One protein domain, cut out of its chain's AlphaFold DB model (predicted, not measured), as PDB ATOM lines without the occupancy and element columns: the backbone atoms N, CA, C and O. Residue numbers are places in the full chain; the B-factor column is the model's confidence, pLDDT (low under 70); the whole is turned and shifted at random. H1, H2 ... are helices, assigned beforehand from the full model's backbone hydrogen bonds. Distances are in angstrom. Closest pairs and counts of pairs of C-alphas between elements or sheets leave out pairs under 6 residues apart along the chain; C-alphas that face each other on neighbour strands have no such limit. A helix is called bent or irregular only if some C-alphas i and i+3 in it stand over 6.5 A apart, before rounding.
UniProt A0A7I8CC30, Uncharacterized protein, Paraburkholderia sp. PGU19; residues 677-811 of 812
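This is residues 677 to 811 of the 812 residues of an uncharacterized protein of Paraburkholderia sp. PGU19 (UniProt A0A7I8CC30). Two groups of three helices stand side by side in one up-and-down bundle: H5, H6 and H7 make a close triangle, and H1, H2 and H3 make a looser one. The groups meet where H1 packs on H5, and the short H4 sits in the stretch that leads from H3 to H5. The printed part has 135 residues with seven named helices, H1 to H7 in order, and no named strand; the class is all helix. It is compact, with a radius of gyration of the C-alphas of 14.1 A, and spans 39 by 31 by 29 A.

Begin with the longest helix, H7, residues 784 to 803: find C-alpha 784 at (-5.724, -5.085, 25.957) and follow 27.4 A to C-alpha 803 at (-30.092, -16.315, 20.315). Before it come H6, residues 766 to 781, 22.7 A long, and H5, residues 746 to 763, 27.1 A. H5 is neither bent nor irregular, but only just: C-alphas 760 and 763 are 6.2 A apart. H1, residues 681 to 694, starts at C-alpha 681 (-24.580, -2.732, 13.940) and is 20.1 A long. H2, residues 701 to 716, measures 23.4 A and is only just irregular, with C-alphas 712 and 715 6.7 A apart. H3 covers residues 719 to 732, 19.5 A, and H4 residues 734 to 738.

The bundle, helices side by side with each running against the one before, holds H1, H2, H3, H5, H6 and H7. Look first at C-alphas 775 and 787, 4.3 A apart, the closest of H6 and H7; this hairpin has a shallow tilt of 31 degrees. H5 touches H7 the same way at 34 degrees, a shallow tilt only just short of steep, closest at C-alphas 756 and 791, 5.2 A. H5 and H6 form a hairpin at 20 degrees, closest at C-alphas 757 and 772, 5.2 A. With residues 748 to 755 alone, H5 touches H1, opposite ways at 23 degrees; C-alphas 683 and 755 are closest, 6.0 A. H1 and H2 form a hairpin, closest at C-alphas 685 and 711, 4.9 A. H2 and H3 form another at 5 degrees, closest at C-alphas 714 and 722, 5.8 A. H4 and H3 touch only at the corner, and only just, with 3 pairs of C-alphas within 8 A; C-alphas 730 and 737 are closest, 5.1 A. H3 and H7 are near each other, while H1 and H7 are apart. Every O i to N i+4 pair is within hydrogen-bond range in H3, H4, H6 and H7, against 9 of 10 in H1, 10 of 12 in H2 and 12 of 14 in H5.

The farthest C-alphas, those of Glu 701 and Ala 766, are 41.6 A apart. The printed part has no cut, and no link is long. Mean pLDDT of the printed part is 80.0; look for values under 70 at residues 715 to 717, 732, 738 to 742, 763 and 805 to 811.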
ATOM      1  N   GLN A 677     -33.393  -5.082  18.911       72.50
ATOM      2  CA  GLN A 677     -33.569  -3.714  18.410       72.50
ATOM      3  C   GLN A 677     -32.394  -2.792  18.756       72.50
ATOM      4  O   GLN A 677     -32.221  -1.756  18.124       72.50
ATOM      5  N   SER A 678     -31.552  -3.176  19.710       79.44
ATOM      6  CA  SER A 678     -30.398  -2.395  20.144       79.44
ATOM      7  C   SER A 678     -29.045  -2.882  19.619       79.44
ATOM      8  O   SER A 678     -28.007  -2.342  20.003       79.44
ATOM      9  N   PHE A 679     -29.023  -3.900  18.751       86.00
ATOM     10  CA  PHE A 679     -27.771  -4.476  18.263       86.00
ATOM     11  C   PHE A 679     -26.863  -3.397  17.627       86.00
ATOM     12  O   PHE A 679     -27.294  -2.731  16.677       86.00
ATOM     13  N   PRO A 680     -25.606  -3.214  18.093       86.62
ATOM     14  CA  PRO A 680     -24.751  -2.089  17.703       86.62
ATOM     15  C   PRO A 680     -24.107  -2.302  16.326       86.62
ATOM     16  O   PRO A 680     -22.888  -2.427  16.178       86.62
ATOM     17  N   CYS A 681     -24.942  -2.319  15.290       84.50
ATOM     18  CA  CYS A 681     -24.580  -2.732  13.940       84.50
ATOM     19  C   CYS A 681     -23.381  -1.965  13.364       84.50
ATOM     20  O   CYS A 681     -22.447  -2.558  12.819       84.50
ATOM     21  N   THR A 682     -23.374  -0.639  13.522       83.31
ATOM     22  CA  THR A 682     -22.281   0.214  13.043       83.31
ATOM     23  C   THR A 682     -20.955  -0.168  13.690       83.31
ATOM     24  O   THR A 682     -19.944  -0.252  12.993       83.31
ATOM     25  N   MET A 683     -20.942  -0.449  14.992       87.25
ATOM     26  CA  MET A 683     -19.715  -0.808  15.699       87.25
ATOM     27  C   MET A 683     -19.251  -2.227  15.339       87.25
ATOM     28  O   MET A 683     -18.068  -2.420  15.066       87.25
ATOM     29  N   GLU A 684     -20.162  -3.195  15.207       87.81
ATOM     30  CA  GLU A 684     -19.818  -4.548  14.733       87.81
ATOM     31  C   GLU A 684     -19.277  -4.533  13.294       87.81
ATOM     32  O   GLU A 684     -18.316  -5.230  12.968       87.81
ATOM     33  N   SER A 685     -19.810  -3.668  12.427       85.31
ATOM     34  CA  SER A 685     -19.250  -3.476  11.085       85.31
ATOM     35  C   SER A 685     -17.825  -2.929  11.111       85.31
ATOM     36  O   SER A 685     -16.968  -3.369  10.344       85.31
ATOM     37  N   GLN A 686     -17.550  -1.979  12.011       86.44
ATOM     38  CA  GLN A 686     -16.224  -1.392  12.178       86.44
ATOM     39  C   GLN A 686     -15.243  -2.424  12.728       86.44
ATOM     40  O   GLN A 686     -14.104  -2.473  12.266       86.44
ATOM     41  N   ARG A 687     -15.704  -3.283  13.641       86.88
ATOM     42  CA  ARG A 687     -14.964  -4.432  14.160       86.88
ATOM     43  C   ARG A 687     -14.584  -5.406  13.044       86.88
ATOM     44  O   ARG A 687     -13.400  -5.676  12.864       86.88
ATOM     45  N   VAL A 688     -15.533  -5.857  12.221       85.69
ATOM     46  CA  VAL A 688     -15.231  -6.740  11.072       85.69
ATOM     47  C   VAL A 688     -14.275  -6.065  10.082       85.69
ATOM     48  O   VAL A 688     -13.311  -6.678   9.631       85.69
ATOM     49  N   ALA A 689     -14.480  -4.781   9.776       84.88
ATOM     50  CA  ALA A 689     -13.599  -4.029   8.880       84.88
ATOM     51  C   ALA A 689     -12.189  -3.822   9.458       84.88
ATOM     52  O   ALA A 689     -11.219  -3.693   8.709       84.88
ATOM     53  N   TYR A 690     -12.060  -3.736  10.782       84.38
ATOM     54  CA  TYR A 690     -10.769  -3.718  11.457       84.38
ATOM     55  C   TYR A 690     -10.087  -5.078  11.314       84.38
ATOM     56  O   TYR A 690      -9.007  -5.128  10.735       84.38
ATOM     57  N   TRP A 691     -10.766  -6.168  11.687       85.38
ATOM     58  CA  TRP A 691     -10.251  -7.536  11.552       85.38
ATOM     59  C   TRP A 691      -9.794  -7.862  10.123       85.38
ATOM     60  O   TRP A 691      -8.686  -8.354   9.923       85.38
ATOM     61  N   LEU A 692     -10.587  -7.498   9.109       84.00
ATOM     62  CA  LEU A 692     -10.247  -7.702   7.695       84.00
ATOM     63  C   LEU A 692      -8.961  -6.983   7.263       84.00
ATOM     64  O   LEU A 692      -8.309  -7.404   6.311       84.00
ATOM     65  N   ARG A 693      -8.590  -5.879   7.920       83.69
ATOM     66  CA  ARG A 693      -7.355  -5.145   7.603       83.69
ATOM     67  C   ARG A 693      -6.123  -5.769   8.246       83.69
ATOM     68  O   ARG A 693      -5.031  -5.607   7.715       83.69
ATOM     69  N   THR A 694      -6.299  -6.442   9.373       82.00
ATOM     70  CA  THR A 694      -5.210  -6.854  10.267       82.00
ATOM     71  C   THR A 694      -4.976  -8.363  10.289       82.00
ATOM     72  O   THR A 694      -3.862  -8.788  10.570       82.00
ATOM     73  N   SER A 695      -5.992  -9.170   9.970       80.56
ATOM     74  CA  SER A 695      -5.984 -10.631  10.163       80.56
ATOM     75  C   SER A 695      -6.539 -11.427   8.978       80.56
ATOM     76  O   SER A 695      -6.698 -12.634   9.081       80.56
ATOM     77  N   ALA A 696      -6.796 -10.792   7.830       81.50
ATOM     78  CA  ALA A 696      -7.352 -11.467   6.649       81.50
ATOM     79  C   ALA A 696      -6.378 -12.424   5.923       81.50
ATOM     80  O   ALA A 696      -6.759 -13.053   4.935       81.50
ATOM     81  N   ALA A 697      -5.116 -12.516   6.355       82.25
ATOM     82  CA  ALA A 697      -4.129 -13.378   5.716       82.25
ATOM     83  C   ALA A 697      -4.489 -14.861   5.921       82.25
ATOM     84  O   ALA A 697      -4.647 -15.310   7.050       82.25
ATOM     85  N   GLY A 698      -4.607 -15.618   4.826       82.44
ATOM     86  CA  GLY A 698      -4.949 -17.048   4.863       82.44
ATOM     87  C   GLY A 698      -6.447 -17.359   4.944       82.44
ATOM     88  O   GLY A 698      -6.817 -18.528   4.916       82.44
ATOM     89  N   VAL A 699      -7.309 -16.339   4.989       80.31
ATOM     90  CA  VAL A 699      -8.767 -16.511   4.967       80.31
ATOM     91  C   VAL A 699      -9.221 -16.837   3.536       80.31
ATOM     92  O   VAL A 699      -8.814 -16.130   2.607       80.31
ATOM     93  N   PRO A 700     -10.062 -17.867   3.318       86.38
ATOM     94  CA  PRO A 700     -10.579 -18.189   1.991       86.38
ATOM     95  C   PRO A 700     -11.297 -17.001   1.336       86.38
ATOM     96  O   PRO A 700     -12.010 -16.239   1.989       86.38
ATOM     97  N   GLU A 701     -11.154 -16.853   0.017       78.50
ATOM     98  CA  GLU A 701     -11.729 -15.723  -0.731       78.50
ATOM     99  C   GLU A 701     -13.254 -15.619  -0.564       78.50
ATOM    100  O   GLU A 701     -13.787 -14.519  -0.426       78.50
ATOM    101  N   SER A 702     -13.959 -16.750  -0.496       75.25
ATOM    102  CA  SER A 702     -15.405 -16.789  -0.247       75.25
ATOM    103  C   SER A 702     -15.797 -16.194   1.110       75.25
ATOM    104  O   SER A 702     -16.805 -15.491   1.199       75.25
ATOM    105  N   GLU A 703     -14.995 -16.424   2.155       81.88
ATOM    106  CA  GLU A 703     -15.216 -15.850   3.490       81.88
ATOM    107  C   GLU A 703     -14.944 -14.342   3.480       81.88
ATOM    108  O   GLU A 703     -15.722 -13.555   4.022       81.88
ATOM    109  N   LEU A 704     -13.874 -13.916   2.794       80.69
ATOM    110  CA  LEU A 704     -13.550 -12.498   2.627       80.69
ATOM    111  C   LEU A 704     -14.667 -11.742   1.910       80.69
ATOM    112  O   LEU A 704     -14.999 -10.631   2.318       80.69
ATOM    113  N   VAL A 705     -15.264 -12.328   0.868       75.50
ATOM    114  CA  VAL A 705     -16.410 -11.730   0.166       75.50
ATOM    115  C   VAL A 705     -17.587 -11.545   1.125       75.50
ATOM    116  O   VAL A 705     -18.106 -10.434   1.222       75.50
ATOM    117  N   ALA A 706     -17.951 -12.572   1.900       74.62
ATOM    118  CA  ALA A 706     -19.049 -12.485   2.865       74.62
ATOM    119  C   ALA A 706     -18.810 -11.410   3.947       74.62
ATOM    120  O   ALA A 706     -19.714 -10.638   4.278       74.62
ATOM    121  N   LEU A 707     -17.585 -11.314   4.471       80.19
ATOM    122  CA  LEU A 707     -17.193 -10.310   5.467       80.19
ATOM    123  C   LEU A 707     -17.170  -8.887   4.874       80.19
ATOM    124  O   LEU A 707     -17.631  -7.931   5.505       80.19
ATOM    125  N   TRP A 708     -16.679  -8.717   3.644       81.06
ATOM    126  CA  TRP A 708     -16.732  -7.428   2.946       81.06
ATOM    127  C   TRP A 708     -18.166  -7.000   2.641       81.06
ATOM    128  O   TRP A 708     -18.493  -5.819   2.778       81.06
ATOM    129  N   ASP A 709     -19.036  -7.938   2.286       74.12
ATOM    130  CA  ASP A 709     -20.447  -7.655   2.060       74.12
ATOM    131  C   ASP A 709     -21.151  -7.234   3.357       74.12
ATOM    132  O   ASP A 709     -21.921  -6.267   3.326       74.12
ATOM    133  N   PHE A 710     -20.815  -7.838   4.508       80.25
ATOM    134  CA  PHE A 710     -21.294  -7.366   5.815       80.25
ATOM    135  C   PHE A 710     -20.864  -5.926   6.076       80.25
ATOM    136  O   PHE A 710     -21.701  -5.069   6.342       80.25
ATOM    137  N   THR A 711     -19.569  -5.616   5.973       80.94
ATOM    138  CA  THR A 711     -19.054  -4.269   6.297       80.94
ATOM    139  C   THR A 711     -19.615  -3.176   5.388       80.94
ATOM    140  O   THR A 711     -19.839  -2.052   5.835       80.94
ATOM    141  N   ARG A 712     -19.889  -3.494   4.117       75.75
ATOM    142  CA  ARG A 712     -20.521  -2.558   3.175       75.75
ATOM    143  C   ARG A 712     -22.013  -2.374   3.439       75.75
ATOM    144  O   ARG A 712     -22.519  -1.265   3.280       75.75
ATOM    145  N   SER A 713     -22.709  -3.443   3.822       71.25
ATOM    146  CA  SER A 713     -24.175  -3.457   3.890       71.25
ATOM    147  C   SER A 713     -24.728  -3.148   5.283       71.25
ATOM    148  O   SER A 713     -25.811  -2.593   5.393       71.25
ATOM    149  N   SER A 714     -23.969  -3.426   6.339       74.75
ATOM    150  CA  SER A 714     -24.326  -3.207   7.756       74.75
ATOM    151  C   SER A 714     -24.684  -1.766   8.093       74.75
ATOM    152  O   SER A 714     -25.663  -1.540   8.789       74.75
ATOM    153  N   LYS A 715     -23.991  -0.774   7.521       69.50
ATOM    154  CA  LYS A 715     -24.381   0.645   7.662       69.50
ATOM    155  C   LYS A 715     -25.803   0.928   7.188       69.50
ATOM    156  O   LYS A 715     -26.350   1.979   7.492       69.50
ATOM    157  N   ASN A 716     -26.355   0.019   6.388       66.00
ATOM    158  CA  ASN A 716     -27.685   0.119   5.843       66.00
ATOM    159  C   ASN A 716     -28.714  -0.802   6.508       66.00
ATOM    160  O   ASN A 716     -29.880  -0.760   6.110       66.00
ATOM    161  N   PHE A 717     -28.306  -1.628   7.469       68.62
ATOM    162  CA  PHE A 717     -29.177  -2.605   8.099       68.62
ATOM    163  C   PHE A 717     -29.756  -2.082   9.403       68.62
ATOM    164  O   PHE A 717     -29.051  -1.526  10.239       68.62
ATOM    165  N   GLU A 718     -31.046  -2.349   9.583       70.62
ATOM    166  CA  GLU A 718     -31.682  -2.282  10.891       70.62
ATOM    167  C   GLU A 718     -31.004  -3.283  11.845       70.62
ATOM    168  O   GLU A 718     -30.518  -4.328  11.384       70.62
ATOM    169  N   PRO A 719     -30.996  -3.023  13.160       79.06
ATOM    170  CA  PRO A 719     -30.359  -3.877  14.165       79.06
ATOM    171  C   PRO A 719     -30.685  -5.373  14.016       79.06
ATOM    172  O   PRO A 719     -29.777  -6.206  14.036       79.06
ATOM    173  N   MET A 720     -31.945  -5.721  13.720       70.50
ATOM    174  CA  MET A 720     -32.367  -7.114  13.499       70.50
ATOM    175  C   MET A 720     -31.747  -7.745  12.241       70.50
ATOM    176  O   MET A 720     -31.249  -8.874  12.265       70.50
ATOM    177  N   ALA A 721     -31.776  -7.029  11.114       70.06
ATOM    178  CA  ALA A 721     -31.192  -7.501   9.860       70.06
ATOM    179  C   ALA A 721     -29.670  -7.627   9.978       70.06
ATOM    180  O   ALA A 721     -29.076  -8.577   9.464       70.06
ATOM    181  N   CYS A 722     -29.055  -6.702  10.711       82.38
ATOM    182  CA  CYS A 722     -27.636  -6.711  10.989       82.38
ATOM    183  C   CYS A 722     -27.222  -7.894  11.856       82.38
ATOM    184  O   CYS A 722     -26.247  -8.558  11.521       82.38
ATOM    185  N   LEU A 723     -27.980  -8.203  12.910       81.62
ATOM    186  CA  LEU A 723     -27.741  -9.370  13.752       81.62
ATOM    187  C   LEU A 723     -27.794 -10.672  12.941       81.62
ATOM    188  O   LEU A 723     -26.912 -11.513  13.079       81.62
ATOM    189  N   ARG A 724     -28.781 -10.835  12.050       74.12
ATOM    190  CA  ARG A 724     -28.848 -12.012  11.165       74.12
ATOM    191  C   ARG A 724     -27.669 -12.084  10.226       74.12
ATOM    192  O   ARG A 724     -27.111 -13.159  10.039       74.12
ATOM    193  N   PHE A 725     -27.320 -10.961   9.603       73.50
ATOM    194  CA  PHE A 725     -26.179 -10.936   8.706       73.50
ATOM    195  C   PHE A 725     -24.906 -11.264   9.478       73.50
ATOM    196  O   PHE A 725     -24.130 -12.080   9.012       73.50
ATOM    197  N   HIS A 726     -24.739 -10.727  10.687       81.25
ATOM    198  CA  HIS A 726     -23.642 -11.069  11.581       81.25
ATOM    199  C   HIS A 726     -23.621 -12.571  11.894       81.25
ATOM    200  O   HIS A 726     -22.597 -13.208  11.686       81.25
ATOM    201  N   ALA A 727     -24.749 -13.172  12.284       76.62
ATOM    202  CA  ALA A 727     -24.851 -14.610  12.542       76.62
ATOM    203  C   ALA A 727     -24.543 -15.461  11.295       76.62
ATOM    204  O   ALA A 727     -23.820 -16.454  11.371       76.62
ATOM    205  N   TYR A 728     -25.035 -15.051  10.123       71.94
ATOM    206  CA  TYR A 728     -24.714 -15.689   8.849       71.94
ATOM    207  C   TYR A 728     -23.227 -15.556   8.512       71.94
ATOM    208  O   TYR A 728     -22.610 -16.527   8.093       71.94
ATOM    209  N   THR A 729     -22.637 -14.381   8.724       73.56
ATOM    210  CA  THR A 729     -21.209 -14.125   8.528       73.56
ATOM    211  C   THR A 729     -20.362 -14.968   9.473       73.56
ATOM    212  O   THR A 729     -19.368 -15.523   9.026       73.56
ATOM    213  N   MET A 730     -20.769 -15.137  10.733       75.00
ATOM    214  CA  MET A 730     -20.097 -16.030  11.685       75.00
ATOM    215  C   MET A 730     -20.118 -17.485  11.193       75.00
ATOM    216  O   MET A 730     -19.094 -18.156  11.241       75.00
ATOM    217  N   LYS A 731     -21.243 -17.944  10.628       71.25
ATOM    218  CA  LYS A 731     -21.368 -19.287  10.035       71.25
ATOM    219  C   LYS A 731     -20.575 -19.451   8.732       71.25
ATOM    220  O   LYS A 731     -20.013 -20.508   8.473       71.25
ATOM    221  N   ALA A 732     -20.581 -18.427   7.884       66.44
ATOM    222  CA  ALA A 732     -19.944 -18.452   6.571       66.44
ATOM    223  C   ALA A 732     -18.435 -18.187   6.633       66.44
ATOM    224  O   ALA A 732     -17.753 -18.519   5.672       66.44
ATOM    225  N   ALA A 733     -17.928 -17.601   7.724       73.06
ATOM    226  CA  ALA A 733     -16.514 -17.321   7.959       73.06
ATOM    227  C   ALA A 733     -16.055 -17.872   9.328       73.06
ATOM    228  O   ALA A 733     -15.815 -17.096  10.261       73.06
ATOM    229  N   PRO A 734     -15.909 -19.205   9.470       75.56
ATOM    230  CA  PRO A 734     -15.537 -19.842  10.735       75.56
ATOM    231  C   PRO A 734     -14.206 -19.325  11.289       75.56
ATOM    232  O   PRO A 734     -14.034 -19.230  12.500       75.56
ATOM    233  N   SER A 735     -13.283 -18.917  10.410       76.06
ATOM    234  CA  SER A 735     -11.989 -18.326  10.776       76.06
ATOM    235  C   SER A 735     -12.147 -17.032  11.586       76.06
ATOM    236  O   SER A 735     -11.411 -16.770  12.538       76.06
ATOM    237  N   TYR A 736     -13.137 -16.215  11.221       76.06
ATOM    238  CA  TYR A 736     -13.491 -15.007  11.958       76.06
ATOM    239  C   TYR A 736     -14.195 -15.353  13.274       76.06
ATOM    240  O   TYR A 736     -13.848 -14.801  14.318       76.06
ATOM    241  N   ALA A 737     -15.130 -16.307  13.244       71.56
ATOM    242  CA  ALA A 737     -15.852 -16.739  14.436       71.56
ATOM    243  C   ALA A 737     -14.922 -17.325  15.510       71.56
ATOM    244  O   ALA A 737     -15.029 -16.970  16.681       71.56
ATOM    245  N   ALA A 738     -13.957 -18.151  15.103       69.19
ATOM    246  CA  ALA A 738     -13.008 -18.818  15.989       69.19
ATOM    247  C   ALA A 738     -12.059 -17.858  16.712       69.19
ATOM    248  O   ALA A 738     -11.519 -18.208  17.759       69.19
ATOM    249  N   THR A 739     -11.834 -16.658  16.169       65.88
ATOM    250  CA  THR A 739     -10.857 -15.734  16.749       65.88
ATOM    251  C   THR A 739     -11.424 -14.830  17.832       65.88
ATOM    252  O   THR A 739     -10.575 -14.245  18.489       65.88
ATOM    253  N   GLU A 740     -12.763 -14.782  18.052       60.62
ATOM    254  CA  GLU A 740     -13.617 -13.940  18.950       60.62
ATOM    255  C   GLU A 740     -13.082 -12.540  19.344       60.62
ATOM    256  O   GLU A 740     -13.800 -11.544  19.255       60.62
ATOM    257  N   SER A 741     -11.826 -12.439  19.750       60.91
ATOM    258  CA  SER A 741     -10.978 -11.256  19.824       60.91
ATOM    259  C   SER A 741     -10.522 -10.706  18.462       60.91
ATOM    260  O   SER A 741     -10.078 -11.411  17.555       60.91
ATOM    261  N   LEU A 742     -10.574  -9.383  18.340       68.06
ATOM    262  CA  LEU A 742      -9.790  -8.643  17.356       68.06
ATOM    263  C   LEU A 742      -8.276  -8.809  17.628       68.06
ATOM    264  O   LEU A 742      -7.885  -9.009  18.776       68.06
ATOM    265  N   PRO A 743      -7.401  -8.647  16.620       74.69
ATOM    266  CA  PRO A 743      -5.958  -8.623  16.853       74.69
ATOM    267  C   PRO A 743      -5.547  -7.512  17.828       74.69
ATOM    268  O   PRO A 743      -6.227  -6.487  17.962       74.69
ATOM    269  N   SER A 744      -4.418  -7.735  18.504       73.44
ATOM    270  CA  SER A 744      -3.888  -6.858  19.549       73.44
ATOM    271  C   SER A 744      -3.670  -5.432  19.045       73.44
ATOM    272  O   SER A 744      -2.964  -5.216  18.058       73.44
ATOM    273  N   GLY A 745      -4.239  -4.453  19.747       78.44
ATOM    274  CA  GLY A 745      -4.036  -3.036  19.455       78.44
ATOM    275  C   GLY A 745      -4.968  -2.122  20.249       78.44
ATOM    276  O   GLY A 745      -6.092  -2.496  20.582       78.44
ATOM    277  N   ALA A 746      -4.521  -0.894  20.519       76.31
ATOM    278  CA  ALA A 746      -5.320   0.108  21.234       76.31
ATOM    279  C   ALA A 746      -6.649   0.427  20.513       76.31
ATOM    280  O   ALA A 746      -7.689   0.593  21.150       76.31
ATOM    281  N   ASP A 747      -6.640   0.437  19.177       81.44
ATOM    282  CA  ASP A 747      -7.840   0.660  18.360       81.44
ATOM    283  C   ASP A 747      -8.872  -0.461  18.482       81.44
ATOM    284  O   ASP A 747     -10.074  -0.199  18.468       81.44
ATOM    285  N   SER A 748      -8.403  -1.698  18.619       82.44
ATOM    286  CA  SER A 748      -9.240  -2.885  18.752       82.44
ATOM    287  C   SER A 748     -10.025  -2.861  20.066       82.44
ATOM    288  O   SER A 748     -11.252  -2.971  20.069       82.44
ATOM    289  N   CYS A 749      -9.337  -2.582  21.171       87.25
ATOM    290  CA  CYS A 749      -9.968  -2.498  22.482       87.25
ATOM    291  C   CYS A 749     -10.976  -1.335  22.589       87.25
ATOM    292  O   CYS A 749     -12.047  -1.486  23.183       87.25
ATOM    293  N   ARG A 750     -10.707  -0.193  21.947       89.69
ATOM    294  CA  ARG A 750     -11.674   0.913  21.872       89.69
ATOM    295  C   ARG A 750     -12.968   0.511  21.149       89.69
ATOM    296  O   ARG A 750     -14.048   0.924  21.559       89.69
ATOM    297  N   ILE A 751     -12.867  -0.277  20.076       87.56
ATOM    298  CA  ILE A 751     -14.037  -0.774  19.337       87.56
ATOM    299  C   ILE A 751     -14.807  -1.802  20.181       87.56
ATOM    300  O   ILE A 751     -16.022  -1.679  20.318       87.56
ATOM    301  N   GLU A 752     -14.117  -2.778  20.779       88.50
ATOM    302  CA  GLU A 752     -14.734  -3.835  21.602       88.50
ATOM    303  C   GLU A 752     -15.438  -3.275  22.847       88.50
ATOM    304  O   GLU A 752     -16.596  -3.607  23.102       88.50
ATOM    305  N   SER A 753     -14.790  -2.364  23.580       91.88
ATOM    306  CA  SER A 753     -15.396  -1.720  24.755       91.88
ATOM    307  C   SER A 753     -16.596  -0.838  24.386       91.88
ATOM    308  O   SER A 753     -17.581  -0.796  25.127       91.88
ATOM    309  N   GLY A 754     -16.569  -0.192  23.214       90.88
ATOM    310  CA  GLY A 754     -17.715   0.533  22.664       90.88
ATOM    311  C   GLY A 754     -18.909  -0.382  22.375       90.88
ATOM    312  O   GLY A 754     -20.027  -0.074  22.792       90.88
ATOM    313  N   ILE A 755     -18.669  -1.534  21.735       87.94
ATOM    314  CA  ILE A 755     -19.700  -2.556  21.474       87.94
ATOM    315  C   ILE A 755     -20.276  -3.080  22.789       87.94
ATOM    316  O   ILE A 755     -21.494  -3.132  22.944       87.94
ATOM    317  N   ALA A 756     -19.415  -3.433  23.746       89.50
ATOM    318  CA  ALA A 756     -19.830  -3.936  25.051       89.50
ATOM    319  C   ALA A 756     -20.694  -2.911  25.801       89.50
ATOM    320  O   ALA A 756     -21.745  -3.257  26.329       89.50
ATOM    321  N   THR A 757     -20.305  -1.635  25.786       91.31
ATOM    322  CA  THR A 757     -21.086  -0.551  26.402       91.31
ATOM    323  C   THR A 757     -22.455  -0.399  25.743       91.31
ATOM    324  O   THR A 757     -23.460  -0.279  26.441       91.31
ATOM    325  N   ALA A 758     -22.509  -0.450  24.409       86.81
ATOM    326  CA  ALA A 758     -23.759  -0.354  23.662       86.81
ATOM    327  C   ALA A 758     -24.688  -1.558  23.896       86.81
ATOM    328  O   ALA A 758     -25.896  -1.386  23.973       86.81
ATOM    329  N   MET A 759     -24.141  -2.766  24.049       89.12
ATOM    330  CA  MET A 759     -24.927  -3.957  24.394       89.12
ATOM    331  C   MET A 759     -25.389  -3.948  25.857       89.12
ATOM    332  O   MET A 759     -26.464  -4.456  26.172       89.12
ATOM    333  N   ALA A 760     -24.594  -3.376  26.765       87.75
ATOM    334  CA  ALA A 760     -24.908  -3.337  28.189       87.75
ATOM    335  C   ALA A 760     -25.953  -2.289  28.569       87.75
ATOM    336  O   ALA A 760     -26.652  -2.463  29.570       87.75
ATOM    337  N   SER A 761     -26.084  -1.221  27.783       83.12
ATOM    338  CA  SER A 761     -27.076  -0.174  28.029       83.12
ATOM    339  C   SER A 761     -28.514  -0.630  27.787       83.12
ATOM    340  O   SER A 761     -29.430  -0.004  28.317       83.12
ATOM    341  N   THR A 762     -28.732  -1.698  27.018       71.62
ATOM    342  CA  THR A 762     -30.060  -1.972  26.461       71.62
ATOM    343  C   THR A 762     -30.814  -3.102  27.122       71.62
ATOM    344  O   THR A 762     -32.038  -3.074  27.075       71.62
ATOM    345  N   ALA A 763     -30.150  -4.061  27.778       60.53
ATOM    346  CA  ALA A 763     -30.881  -5.123  28.473       60.53
ATOM    347  C   ALA A 763     -30.021  -6.055  29.346       60.53
ATOM    348  O   ALA A 763     -30.276  -7.256  29.367       60.53
ATOM    349  N   LEU A 764     -28.998  -5.580  30.054       73.88
ATOM    350  CA  LEU A 764     -28.070  -6.477  30.755       73.88
ATOM    351  C   LEU A 764     -28.133  -6.362  32.297       73.88
ATOM    352  O   LEU A 764     -28.559  -5.345  32.855       73.88
ATOM    353  N   THR A 765     -27.755  -7.439  32.998       86.06
ATOM    354  CA  THR A 765     -27.678  -7.528  34.468       86.06
ATOM    355  C   THR A 765     -26.685  -6.503  35.035       86.06
ATOM    356  O   THR A 765     -25.924  -5.871  34.297       86.06
ATOM    357  N   ALA A 766     -26.698  -6.288  36.356       89.25
ATOM    358  CA  ALA A 766     -25.728  -5.401  37.007       89.25
ATOM    359  C   ALA A 766     -24.275  -5.814  36.682       89.25
ATOM    360  O   ALA A 766     -23.496  -4.973  36.241       89.25
ATOM    361  N   ASP A 767     -23.970  -7.111  36.751       89.12
ATOM    362  CA  ASP A 767     -22.638  -7.686  36.498       89.12
ATOM    363  C   ASP A 767     -22.129  -7.441  35.070       89.12
ATOM    364  O   ASP A 767     -20.938  -7.249  34.815       89.12
ATOM    365  N   GLN A 768     -23.034  -7.436  34.094       89.00
ATOM    366  CA  GLN A 768     -22.701  -7.170  32.697       89.00
ATOM    367  C   GLN A 768     -22.455  -5.675  32.450       89.00
ATOM    368  O   GLN A 768     -21.556  -5.317  31.688       89.00
ATOM    369  N   ARG A 769     -23.210  -4.795  33.123       92.31
ATOM    370  CA  ARG A 769     -22.938  -3.347  33.122       92.31
ATOM    371  C   ARG A 769     -21.602  -3.035  33.794       92.31
ATOM    372  O   ARG A 769     -20.843  -2.219  33.274       92.31
ATOM    373  N   GLU A 770     -21.281  -3.731  34.880       93.81
ATOM    374  CA  GLU A 770     -19.969  -3.668  35.525       93.81
ATOM    375  C   GLU A 770     -18.860  -4.165  34.588       93.81
ATOM    376  O   GLU A 770     -17.868  -3.469  34.388       93.81
ATOM    377  N   SER A 771     -19.056  -5.301  33.913       92.44
ATOM    378  CA  SER A 771     -18.099  -5.826  32.929       92.44
ATOM    379  C   SER A 771     -17.853  -4.843  31.775       92.44
ATOM    380  O   SER A 771     -16.711  -4.639  31.370       92.44
ATOM    381  N   ALA A 772     -18.887  -4.164  31.269       93.88
ATOM    382  CA  ALA A 772     -18.724  -3.127  30.245       93.88
ATOM    383  C   ALA A 772     -17.950  -1.897  30.765       93.88
ATOM    384  O   ALA A 772     -17.109  -1.335  30.052       93.88
ATOM    385  N   ALA A 773     -18.178  -1.499  32.021       95.06
ATOM    386  CA  ALA A 773     -17.415  -0.432  32.666       95.06
ATOM    387  C   ALA A 773     -15.935  -0.822  32.840       95.06
ATOM    388  O   ALA A 773     -15.047  -0.037  32.498       95.06
ATOM    389  N   LEU A 774     -15.661  -2.057  33.276       95.69
ATOM    390  CA  LEU A 774     -14.308  -2.607  33.396       95.69
ATOM    391  C   LEU A 774     -13.601  -2.704  32.037       95.69
ATOM    392  O   LEU A 774     -12.413  -2.392  31.949       95.69
ATOM    393  N   ALA A 775     -14.318  -3.063  30.967       93.25
ATOM    394  CA  ALA A 775     -13.788  -3.045  29.603       93.25
ATOM    395  C   ALA A 775     -13.376  -1.629  29.168       93.25
ATOM    396  O   ALA A 775     -12.295  -1.435  28.607       93.25
ATOM    397  N   THR A 776     -14.209  -0.629  29.465       94.69
ATOM    398  CA  THR A 776     -13.930   0.782  29.157       94.69
ATOM    399  C   THR A 776     -12.712   1.296  29.930       94.69
ATOM    400  O   THR A 776     -11.860   1.982  29.364       94.69
ATOM    401  N   GLU A 777     -12.579   0.937  31.206       95.88
ATOM    402  CA  GLU A 777     -11.439   1.337  32.034       95.88
ATOM    403  C   GLU A 777     -10.138   0.635  31.619       95.88
ATOM    404  O   GLU A 777      -9.078   1.257  31.539       95.88
ATOM    405  N   ALA A 778     -10.205  -0.653  31.274       93.00
ATOM    406  CA  ALA A 778      -9.084  -1.366  30.670       93.00
ATOM    407  C   ALA A 778      -8.650  -0.713  29.343       93.00
ATOM    408  O   ALA A 778      -7.456  -0.516  29.119       93.00
ATOM    409  N   SER A 779      -9.610  -0.263  28.521       93.19
ATOM    410  CA  SER A 779      -9.319   0.488  27.295       93.19
ATOM    411  C   SER A 779      -8.586   1.797  27.540       93.19
ATOM    412  O   SER A 779      -7.697   2.133  26.759       93.19
ATOM    413  N   ARG A 780      -8.926   2.537  28.600       93.81
ATOM    414  CA  ARG A 780      -8.244   3.795  28.950       93.81
ATOM    415  C   ARG A 780      -6.814   3.569  29.427       93.81
ATOM    416  O   ARG A 780      -5.943   4.378  29.124       93.81
ATOM    417  N   ARG A 781      -6.572   2.464  30.136       94.31
ATOM    418  CA  ARG A 781      -5.246   2.076  30.643       94.31
ATOM    419  C   ARG A 781      -4.359   1.397  29.595       94.31
ATOM    420  O   ARG A 781      -3.186   1.165  29.866       94.31
ATOM    421  N   GLY A 782      -4.901   1.076  28.419       90.25
ATOM    422  CA  GLY A 782      -4.192   0.317  27.388       90.25
ATOM    423  C   GLY A 782      -4.009  -1.169  27.724       90.25
ATOM    424  O   GLY A 782      -3.193  -1.833  27.091       90.25
ATOM    425  N   ASP A 783      -4.763  -1.699  28.695       93.00
ATOM    426  CA  ASP A 783      -4.747  -3.116  29.074       93.00
ATOM    427  C   ASP A 783      -5.646  -3.916  28.120       93.00
ATOM    428  O   ASP A 783      -6.860  -4.060  28.311       93.00
ATOM    429  N   PHE A 784      -5.033  -4.389  27.036       86.81
ATOM    430  CA  PHE A 784      -5.724  -5.085  25.957       86.81
ATOM    431  C   PHE A 784      -6.387  -6.390  26.417       86.81
ATOM    432  O   PHE A 784      -7.543  -6.648  26.076       86.81
ATOM    433  N   ASP A 785      -5.685  -7.191  27.217       86.06
ATOM    434  CA  ASP A 785      -6.152  -8.513  27.633       86.06
ATOM    435  C   ASP A 785      -7.330  -8.407  28.601       86.06
ATOM    436  O   ASP A 785      -8.288  -9.181  28.517       86.06
ATOM    437  N   ALA A 786      -7.302  -7.442  29.524       90.38
ATOM    438  CA  ALA A 786      -8.456  -7.163  30.371       90.38
ATOM    439  C   ALA A 786      -9.649  -6.662  29.543       90.38
ATOM    440  O   ALA A 786     -10.757  -7.179  29.679       90.38
ATOM    441  N   CYS A 787      -9.421  -5.714  28.635       92.12
ATOM    442  CA  CYS A 787     -10.461  -5.148  27.783       92.12
ATOM    443  C   CYS A 787     -11.160  -6.193  26.906       92.12
ATOM    444  O   CYS A 787     -12.393  -6.240  26.858       92.12
ATOM    445  N   SER A 788     -10.377  -7.053  26.250       85.25
ATOM    446  CA  SER A 788     -10.872  -8.137  25.402       85.25
ATOM    447  C   SER A 788     -11.706  -9.133  26.211       85.25
ATOM    448  O   SER A 788     -12.846  -9.418  25.848       85.25
ATOM    449  N   ARG A 789     -11.202  -9.582  27.371       89.00
ATOM    450  CA  ARG A 789     -11.925 -10.513  28.256       89.00
ATOM    451  C   ARG A 789     -13.263  -9.949  28.731       89.00
ATOM    452  O   ARG A 789     -14.280 -10.636  28.634       89.00
ATOM    453  N   TYR A 790     -13.280  -8.708  29.214       92.69
ATOM    454  CA  TYR A 790     -14.508  -8.086  29.707       92.69
ATOM    455  C   TYR A 790     -15.514  -7.816  28.580       92.69
ATOM    456  O   TYR A 790     -16.700  -8.099  28.742       92.69
ATOM    457  N   SER A 791     -15.051  -7.359  27.412       89.62
ATOM    458  CA  SER A 791     -15.925  -7.136  26.251       89.62
ATOM    459  C   SER A 791     -16.517  -8.447  25.725       89.62
ATOM    460  O   SER A 791     -17.717  -8.516  25.458       89.62
ATOM    461  N   ALA A 792     -15.712  -9.510  25.636       86.06
ATOM    462  CA  ALA A 792     -16.165 -10.834  25.212       86.06
ATOM    463  C   ALA A 792     -17.223 -11.415  26.163       86.06
ATOM    464  O   ALA A 792     -18.208 -11.984  25.698       86.06
ATOM    465  N   SER A 793     -17.068 -11.220  27.478       88.06
ATOM    466  CA  SER A 793     -18.066 -11.628  28.478       88.06
ATOM    467  C   SER A 793     -19.428 -10.970  28.224       88.06
ATOM    468  O   SER A 793     -20.446 -11.657  28.111       88.06
ATOM    469  N   VAL A 794     -19.440  -9.645  28.038       89.31
ATOM    470  CA  VAL A 794     -20.662  -8.876  27.751       89.31
ATOM    471  C   VAL A 794     -21.312  -9.336  26.449       89.31
ATOM    472  O   VAL A 794     -22.515  -9.591  26.409       89.31
ATOM    473  N   ARG A 795     -20.516  -9.492  25.386       87.75
ATOM    474  CA  ARG A 795     -21.003  -9.890  24.059       87.75
ATOM    475  C   ARG A 795     -21.560 -11.307  24.057       87.75
ATOM    476  O   ARG A 795     -22.644 -11.524  23.524       87.75
ATOM    477  N   ARG A 796     -20.878 -12.258  24.701       84.88
ATOM    478  CA  ARG A 796     -21.353 -13.641  24.837       84.88
ATOM    479  C   ARG A 796     -22.694 -13.688  25.549       84.88
ATOM    480  O   ARG A 796     -23.613 -14.335  25.063       84.88
ATOM    481  N   ALA A 797     -22.821 -12.969  26.656       85.25
ATOM    482  CA  ALA A 797     -24.045 -12.993  27.434       85.25
ATOM    483  C   ALA A 797     -25.206 -12.267  26.724       85.25
ATOM    484  O   ALA A 797     -26.350 -12.719  26.780       85.25
ATOM    485  N   TYR A 798     -24.910 -11.196  25.980       86.62
ATOM    486  CA  TYR A 798     -25.867 -10.561  25.077       86.62
ATOM    487  C   TYR A 798     -26.330 -11.529  23.974       86.62
ATOM    488  O   TYR A 798     -27.530 -11.689  23.755       86.62
ATOM    489  N   LEU A 799     -25.402 -12.216  23.298       82.44
ATOM    490  CA  LEU A 799     -25.727 -13.163  22.229       82.44
ATOM    491  C   LEU A 799     -26.500 -14.377  22.753       82.44
ATOM    492  O   LEU A 799     -27.469 -14.772  22.119       82.44
ATOM    493  N   GLN A 800     -26.149 -14.915  23.922       80.44
ATOM    494  CA  GLN A 800     -26.908 -15.982  24.588       80.44
ATOM    495  C   GLN A 800     -28.339 -15.545  24.909       80.44
ATOM    496  O   GLN A 800     -29.285 -16.289  24.679       80.44
ATOM    497  N   ARG A 801     -28.531 -14.309  25.380       80.44
ATOM    498  CA  ARG A 801     -29.869 -13.763  25.640       80.44
ATOM    499  C   ARG A 801     -30.696 -13.603  24.362       80.44
ATOM    500  O   ARG A 801     -31.905 -13.809  24.383       80.44
ATOM    501  N   VAL A 802     -30.054 -13.198  23.270       75.06
ATOM    502  CA  VAL A 802     -30.715 -12.910  21.993       75.06
ATOM    503  C   VAL A 802     -31.005 -14.176  21.185       75.06
ATOM    504  O   VAL A 802     -32.073 -14.291  20.592       75.06
ATOM    505  N   ILE A 803     -30.055 -15.104  21.142       70.69
ATOM    506  CA  ILE A 803     -30.092 -16.315  20.315       70.69
ATOM    507  C   ILE A 803     -30.629 -17.517  21.125       70.69
ATOM    508  O   ILE A 803     -31.060 -18.509  20.544       70.69
ATOM    509  N   GLY A 804     -30.696 -17.405  22.457       70.44
ATOM    510  CA  GLY A 804     -31.087 -18.471  23.383       70.44
ATOM    511  C   GLY A 804     -29.935 -19.425  23.717       70.44
ATOM    512  O   GLY A 804     -28.816 -19.261  23.228       70.44
ATOM    513  N   ASP A 805     -30.228 -20.475  24.496       56.59
ATOM    514  CA  ASP A 805     -29.317 -21.597  24.810       56.59
ATOM    515  C   ASP A 805     -29.055 -22.515  23.598       56.59
ATOM    516  O   ASP A 805     -28.822 -23.719  23.741       56.59
ATOM    517  N   LEU A 806     -29.104 -21.975  22.376       53.78
ATOM    518  CA  LEU A 806     -28.545 -22.679  21.233       53.78
ATOM    519  C   LEU A 806     -27.076 -22.950  21.581       53.78
ATOM    520  O   LEU A 806     -26.346 -21.998  21.877       53.78
ATOM    521  N   PRO A 807     -26.640 -24.222  21.632       51.50
ATOM    522  CA  PRO A 807     -25.288 -24.537  22.048       51.50
ATOM    523  C   PRO A 807     -24.344 -23.736  21.159       51.50
ATOM    524  O   PRO A 807     -24.409 -23.836  19.937       51.50
ATOM    525  N   LEU A 808     -23.473 -22.926  21.763       46.84
ATOM    526  CA  LEU A 808     -22.459 -22.158  21.031       46.84
ATOM    527  C   LEU A 808     -21.611 -23.080  20.123       46.84
ATOM    528  O   LEU A 808     -21.119 -22.645  19.090       46.84
ATOM    529  N   GLY A 809     -21.534 -24.379  20.448       45.22
ATOM    530  CA  GLY A 809     -20.938 -25.430  19.613       45.22
ATOM    531  C   GLY A 809     -21.739 -25.876  18.377       45.22
ATOM    532  O   GLY A 809     -21.231 -26.692  17.629       45.22
ATOM    533  N   ALA A 810     -22.959 -25.379  18.149       37.50
ATOM    534  CA  ALA A 810     -23.671 -25.504  16.868       37.50
ATOM    535  C   ALA A 810     -23.399 -24.312  15.924       37.50
ATOM    536  O   ALA A 810     -23.857 -24.313  14.780       37.50
ATOM    537  N   PHE A 811     -22.680 -23.290  16.412       38.41
ATOM    538  CA  PHE A 811     -22.171 -22.162  15.625       38.41
ATOM    539  C   PHE A 811     -20.667 -22.265  15.305       38.41
ATOM    540  O   PHE A 811     -20.206 -21.543  14.421       38.41
TER     541      PHE A 811